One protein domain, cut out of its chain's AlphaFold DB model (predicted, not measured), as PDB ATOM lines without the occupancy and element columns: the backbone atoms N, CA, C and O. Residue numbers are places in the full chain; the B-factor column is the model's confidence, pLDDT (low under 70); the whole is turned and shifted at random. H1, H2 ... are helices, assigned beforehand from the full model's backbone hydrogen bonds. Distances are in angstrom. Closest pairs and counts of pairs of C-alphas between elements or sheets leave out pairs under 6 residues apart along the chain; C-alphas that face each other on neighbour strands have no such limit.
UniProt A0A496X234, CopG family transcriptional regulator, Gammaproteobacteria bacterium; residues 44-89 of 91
ATOM      1  N   ALA A  44     -51.450  27.979 -35.770       79.12
ATOM      2  CA  ALA A  44     -52.048  28.757 -36.852       79.12
ATOM      3  C   ALA A  44     -52.967  29.856 -36.300       79.12
ATOM      4  O   ALA A  44     -52.794  31.017 -36.651       79.12
ATOM      5  N   HIS A  45     -53.821  29.531 -35.327       80.19
ATOM      6  CA  HIS A  45     -54.682  30.520 -34.680       80.19
ATOM      7  C   HIS A  45     -53.885  31.629 -33.975       80.19
ATOM      8  O   HIS A  45     -54.244  32.802 -34.048       80.19
ATOM      9  N   ALA A  46     -52.756  31.289 -33.341       78.00
ATOM     10  CA  ALA A  46     -51.861  32.295 -32.769       78.00
ATOM     11  C   ALA A  46     -51.310  33.259 -33.840       78.00
ATOM     12  O   ALA A  46     -51.219  34.463 -33.599       78.00
ATOM     13  N   ARG A  47     -50.985  32.761 -35.043       81.31
ATOM     14  CA  ARG A  47     -50.565  33.611 -36.173       81.31
ATOM     15  C   ARG A  47     -51.690  34.540 -36.620       81.31
ATOM     16  O   ARG A  47     -51.424  35.715 -36.867       81.31
ATOM     17  N   ASP A  48     -52.922  34.045 -36.677       85.56
ATOM     18  CA  ASP A  48     -54.087  34.845 -37.066       85.56
ATOM     19  C   ASP A  48     -54.371  35.961 -36.053       85.56
ATOM     20  O   ASP A  48     -54.594  37.108 -36.442       85.56
ATOM     21  N   LEU A  49     -54.259  35.663 -34.753       83.00
ATOM     22  CA  LEU A  49     -54.366  36.661 -33.685       83.00
ATOM     23  C   LEU A  49     -53.304  37.756 -33.824       83.00
ATOM     24  O   LEU A  49     -53.631  38.942 -33.761       83.00
ATOM     25  N   VAL A  50     -52.045  37.383 -34.072       82.75
ATOM     26  CA  VAL A  50     -50.955  38.349 -34.291       82.75
ATOM     27  C   VAL A  50     -51.203  39.184 -35.548       82.75
ATOM     28  O   VAL A  50     -50.988  40.395 -35.531       82.75
ATOM     29  N   LYS A  51     -51.688  38.575 -36.634       85.44
ATOM     30  CA  LYS A  51     -52.026  39.289 -37.872       85.44
ATOM     31  C   LYS A  51     -53.131  40.322 -37.634       85.44
ATOM     32  O   LYS A  51     -52.984  41.472 -38.041       85.44
ATOM     33  N   ALA A  52     -54.193  39.939 -36.925       85.31
ATOM     34  CA  ALA A  52     -55.286  40.838 -36.567       85.31
ATOM     35  C   ALA A  52     -54.823  41.971 -35.634       85.31
ATOM     36  O   ALA A  52     -55.209  43.124 -35.818       85.31
ATOM     37  N   ALA A  53     -53.966  41.671 -34.656       85.31
ATOM     38  CA  ALA A  53     -53.381  42.676 -33.774       85.31
ATOM     39  C   ALA A  53     -52.507  43.675 -34.547       85.31
ATOM     40  O   ALA A  53     -52.661  44.880 -34.366       85.31
ATOM     41  N   ARG A  54     -51.655  43.199 -35.467       82.75
ATOM     42  CA  ARG A  54     -50.825  44.062 -36.326       82.75
ATOM     43  C   ARG A  54     -51.672  45.028 -37.144       82.75
ATOM     44  O   ARG A  54     -51.394  46.223 -37.112       82.75
ATOM     45  N   ALA A  55     -52.732  44.533 -37.785       84.31
ATOM     46  CA  ALA A  55     -53.644  45.357 -38.578       84.31
ATOM     47  C   ALA A  55     -54.317  46.480 -37.762       84.31
ATOM     48  O   ALA A  55     -54.609  47.539 -38.305       84.31
ATOM     49  N   ARG A  56     -54.536  46.270 -36.456       87.00
ATOM     50  CA  ARG A  56     -55.191  47.242 -35.560       87.00
ATOM     51  C   ARG A  56     -54.228  48.103 -34.742       87.00
ATOM     52  O   ARG A  56     -54.671  49.041 -34.093       87.00
ATOM     53  N   SER A  57     -52.935  47.789 -34.742       83.19
ATOM     54  CA  SER A  57     -51.968  48.359 -33.793       83.19
ATOM     55  C   SER A  57     -51.656  49.845 -33.993       83.19
ATOM     56  O   SER A  57     -51.113  50.460 -33.082       83.19
ATOM     57  N   GLN A  58     -51.952  50.410 -35.173       82.88
ATOM     58  CA  GLN A  58     -51.582  51.781 -35.568       82.88
ATOM     59  C   GLN A  58     -50.090  52.115 -35.336       82.88
ATOM     60  O   GLN A  58     -49.700  53.279 -35.256       82.88
ATOM     61  N   LEU A  59     -49.229  51.096 -35.227       82.75
ATOM     62  CA  LEU A  59     -47.801  51.279 -35.015       82.75
ATOM     63  C   LEU A  59     -47.137  51.703 -36.323       82.75
ATOM     64  O   LEU A  59     -47.271  51.039 -37.348       82.75
ATOM     65  N   SER A  60     -46.348  52.774 -36.259       83.25
ATOM     66  CA  SER A  60     -45.385  53.101 -37.312       83.25
ATOM     67  C   SER A  60     -44.384  51.955 -37.483       83.25
ATOM     68  O   SER A  60     -43.964  51.363 -36.483       83.25
ATOM     69  N   GLU A  61     -43.921  51.723 -38.708       78.81
ATOM     70  CA  GLU A  61     -42.973  50.658 -39.058       78.81
ATOM     71  C   GLU A  61     -41.745  50.602 -38.131       78.81
ATOM     72  O   GLU A  61     -41.425  49.544 -37.592       78.81
ATOM     73  N   ALA A  62     -41.130  51.754 -37.840       83.19
ATOM     74  CA  ALA A  62     -39.971  51.844 -36.950       83.19
ATOM     75  C   ALA A  62     -40.255  51.318 -35.528       83.19
ATOM     76  O   ALA A  62     -39.464  50.560 -34.965       83.19
ATOM     77  N   LYS A  63     -41.416  51.666 -34.955       83.94
ATOM     78  CA  LYS A  63     -41.844  51.184 -33.629       83.94
ATOM     79  C   LYS A  63     -42.190  49.696 -33.650       83.94
ATOM     80  O   LYS A  63     -41.873  48.987 -32.699       83.94
ATOM     81  N   ALA A  64     -42.808  49.212 -34.728       83.81
ATOM     82  CA  ALA A  64     -43.117  47.795 -34.885       83.81
ATOM     83  C   ALA A  64     -41.838  46.940 -34.964       83.81
ATOM     84  O   ALA A  64     -41.759  45.894 -34.319       83.81
ATOM     85  N   LEU A  65     -40.820  47.400 -35.698       86.94
ATOM     86  CA  LEU A  65     -39.539  46.702 -35.827       86.94
ATOM     87  C   LEU A  65     -38.761  46.672 -34.501       86.94
ATOM     88  O   LEU A  65     -38.248  45.622 -34.106       86.94
ATOM     89  N   ALA A  66     -38.725  47.798 -33.784       90.00
ATOM     90  CA  ALA A  66     -38.122  47.871 -32.454       90.00
ATOM     91  C   ALA A  66     -38.786  46.882 -31.476       90.00
ATOM     92  O   ALA A  66     -38.094  46.122 -30.804       90.00
ATOM     93  N   LEU A  67     -40.122  46.814 -31.467       87.38
ATOM     94  CA  LEU A  67     -40.865  45.885 -30.614       87.38
ATOM     95  C   LEU A  67     -40.573  44.414 -30.960       87.38
ATOM     96  O   LEU A  67     -40.321  43.604 -30.073       87.38
ATOM     97  N   VAL A  68     -40.575  44.055 -32.249       86.12
ATOM     98  CA  VAL A  68     -40.317  42.670 -32.686       86.12
ATOM     99  C   VAL A  68     -38.903  42.213 -32.319       86.12
ATOM    100  O   VAL A  68     -38.718  41.074 -31.889       86.12
ATOM    101  N   THR A  69     -37.901  43.075 -32.490       90.69
ATOM    102  CA  THR A  69     -36.503  42.731 -32.183       90.69
ATOM    103  C   THR A  69     -36.254  42.566 -30.685       90.69
ATOM    104  O   THR A  69     -35.513  41.656 -30.297       90.69
ATOM    105  N   ASP A  70     -36.904  43.382 -29.851       90.31
ATOM    106  CA  ASP A  70     -36.852  43.267 -28.393       90.31
ATOM    107  C   ASP A  70     -37.508  41.965 -27.902       90.31
ATOM    108  O   ASP A  70     -36.881  41.171 -27.197       90.31
ATOM    109  N   GLU A  71     -38.718  41.651 -28.373       86.25
ATOM    110  CA  GLU A  71     -39.405  40.405 -28.008       86.25
ATOM    111  C   GLU A  71     -38.646  39.153 -28.486       86.25
ATOM    112  O   GLU A  71     -38.488  38.181 -27.743       86.25
ATOM    113  N   ALA A  72     -38.066  39.178 -29.692       84.75
ATOM    114  CA  ALA A  72     -37.225  38.084 -30.185       84.75
ATOM    115  C   ALA A  72     -35.936  37.900 -29.361       84.75
ATOM    116  O   ALA A  72     -35.374  36.801 -29.304       84.75
ATOM    117  N   ARG A  73     -35.423  38.962 -28.729       89.25
ATOM    118  CA  ARG A  73     -34.294  38.873 -27.795       89.25
ATOM    119  C   ARG A  73     -34.726  38.211 -26.487       89.25
ATOM    120  O   ARG A  73     -34.073  37.251 -26.081       89.25
ATOM    121  N   LYS A  74     -35.841  38.649 -25.893       87.19
ATOM    122  CA  LYS A  74     -36.390  38.074 -24.651       87.19
ATOM    123  C   LYS A  74     -36.683  36.584 -24.785       87.19
ATOM    124  O   LYS A  74     -36.291  35.803 -23.926       87.19
ATOM    125  N   VAL A  75     -37.297  36.159 -25.891       85.19
ATOM    126  CA  VAL A  75     -37.584  34.734 -26.132       85.19
ATOM    127  C   VAL A  75     -36.298  33.907 -26.197       85.19
ATOM    128  O   VAL A  75     -36.240  32.835 -25.604       85.19
ATOM    129  N   ARG A  76     -35.247  34.395 -26.868       81.25
ATOM    130  CA  ARG A  76     -33.953  33.690 -26.926       81.25
ATOM    131  C   ARG A  76     -33.290  33.577 -25.554       81.25
ATOM    132  O   ARG A  76     -32.750  32.521 -25.241       81.25
ATOM    133  N   GLN A  77     -33.375  34.627 -24.739       83.06
ATOM    134  CA  GLN A  77     -32.877  34.619 -23.361       83.06
ATOM    135  C   GLN A  77     -33.687  33.666 -22.469       83.06
ATOM    136  O   GLN A  77     -33.112  32.885 -21.720       83.06
ATOM    137  N   ASN A  78     -35.015  33.642 -22.593       76.06
ATOM    138  CA  ASN A  78     -35.845  32.700 -21.843       76.06
ATOM    139  C   ASN A  78     -35.604  31.250 -22.269       76.06
ATOM    140  O   ASN A  78     -35.517  30.381 -21.411       76.06
ATOM    141  N   LEU A  79     -35.439  30.975 -23.566       66.31
ATOM    142  CA  LEU A  79     -35.136  29.626 -24.052       66.31
ATOM    143  C   LEU A  79     -33.774  29.129 -23.555       66.31
ATOM    144  O   LEU A  79     -33.655  27.944 -23.252       66.31
ATOM    145  N   SER A  80     -32.770  30.006 -23.413       62.72
ATOM    146  CA  SER A  80     -31.501  29.607 -22.795       62.72
ATOM    147  C   SER A  80     -31.674  29.288 -21.310       62.72
ATOM    148  O   SER A  80     -31.107  28.315 -20.830       62.72
ATOM    149  N   VAL A  81     -32.503  30.051 -20.589       59.94
ATOM    150  CA  VAL A  81     -32.796  29.795 -19.167       59.94
ATOM    151  C   VAL A  81     -33.596  28.500 -18.983       59.94
ATOM    152  O   VAL A  81     -33.252  27.695 -18.124       59.94
ATOM    153  N   THR A  82     -34.605  28.235 -19.818       58.19
ATOM    154  CA  THR A  82     -35.389  26.990 -19.764       58.19
ATOM    155  C   THR A  82     -34.554  25.770 -20.154       58.19
ATOM    156  O   THR A  82     -34.693  24.723 -19.532       58.19
ATOM    157  N   ALA A  83     -33.643  25.886 -21.129       57.53
ATOM    158  CA  ALA A  83     -32.710  24.809 -21.465       57.53
ATOM    159  C   ALA A  83     -31.744  24.491 -20.307       57.53
ATOM    160  O   ALA A  83     -31.489  23.322 -20.030       57.53
ATOM    161  N   ILE A  84     -31.268  25.513 -19.584       56.88
ATOM    162  CA  ILE A  84     -30.445  25.342 -18.376       56.88
ATOM    163  C   ILE A  84     -31.264  24.719 -17.230       56.88
ATOM    164  O   ILE A  84     -30.784  23.808 -16.562       56.88
ATOM    165  N   GLN A  85     -32.518  25.139 -17.026       51.28
ATOM    166  CA  GLN A  85     -33.399  24.554 -16.004       51.28
ATOM    167  C   GLN A  85     -33.768  23.093 -16.293       51.28
ATOM    168  O   GLN A  85     -33.821  22.293 -15.367       51.28
ATOM    169  N   MET A  86     -33.978  22.726 -17.561       51.03
ATOM    170  CA  MET A  86     -34.236  21.336 -17.960       51.03
ATOM    171  C   MET A  86     -33.012  20.437 -17.732       51.03
ATOM    172  O   MET A  86     -33.176  19.268 -17.397       51.03
ATOM    173  N   LEU A  87     -31.793  20.977 -17.849       51.75
ATOM    174  CA  LEU A  87     -30.564  20.246 -17.525       51.75
ATOM    175  C   LEU A  87     -30.417  20.006 -16.011       51.75
ATOM    176  O   LEU A  87     -29.906  18.970 -15.602       51.75
ATOM    177  N   ASN A  88     -30.921  20.923 -15.179       44.59
ATOM    178  CA  ASN A  88     -30.814  20.866 -13.716       44.59
ATOM    179  C   ASN A  88     -31.893  19.999 -13.030       44.59
ATOM    180  O   ASN A  88     -31.916  19.910 -11.810       44.59
ATOM    181  N   ILE A  89     -32.811  19.406 -13.803       45.84
ATOM    182  CA  ILE A  89     -33.811  18.428 -13.328       45.84
ATOM    183  C   ILE A  89     -33.345  16.982 -13.615       45.84
ATOM    184  O   ILE A  89     -33.940  16.028 -13.123       45.84
TER     185      ILE A  89
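Overview. This is residues 44 to 89 of the 91 residues of the protein "CopG family transcriptional regulator" of Gammaproteobacteria bacterium (UniProt A0A496X234). Two helices make an open V with unequal arms: the short H1 runs toward the corner, a tight link turns there, and the much longer H2 runs away from it. Nothing fills the space between the arms, and H2 makes most of the length. The printed part has 46 residues with two named helices, H1 then H2, and no named strand; its class is all helix. It is extended, with a radius of gyration of the C-alphas of 14.7 A, and flat, spanning 43 by 25 by 9 A.

Arrangement. H1, residues 44 to 56, and H2, residues 61 to 87, are apart, with no C-alpha of the one within 8 A of the other. Residues 44 to 53 of H1 stand free, and so do residues 68 to 89, of which 68 to 87 belong to H2. In H1 and H2 every O i to N i+4 pair is within hydrogen-bond range.

Along the chain. H1 begins at C-alpha 44 (-52.048, 28.757, -36.852) and is 18.8 A long from first to last C-alpha. H2 is 39.3 A long and ends at C-alpha 87 (-30.564, 20.246, -17.525).

Size, cuts and confidence. The C-alphas of Gln 58 and Ile 89, the two farthest apart, are 43.9 A apart. The printed part has no cut. Residues 79 to 89 have pLDDT under 70.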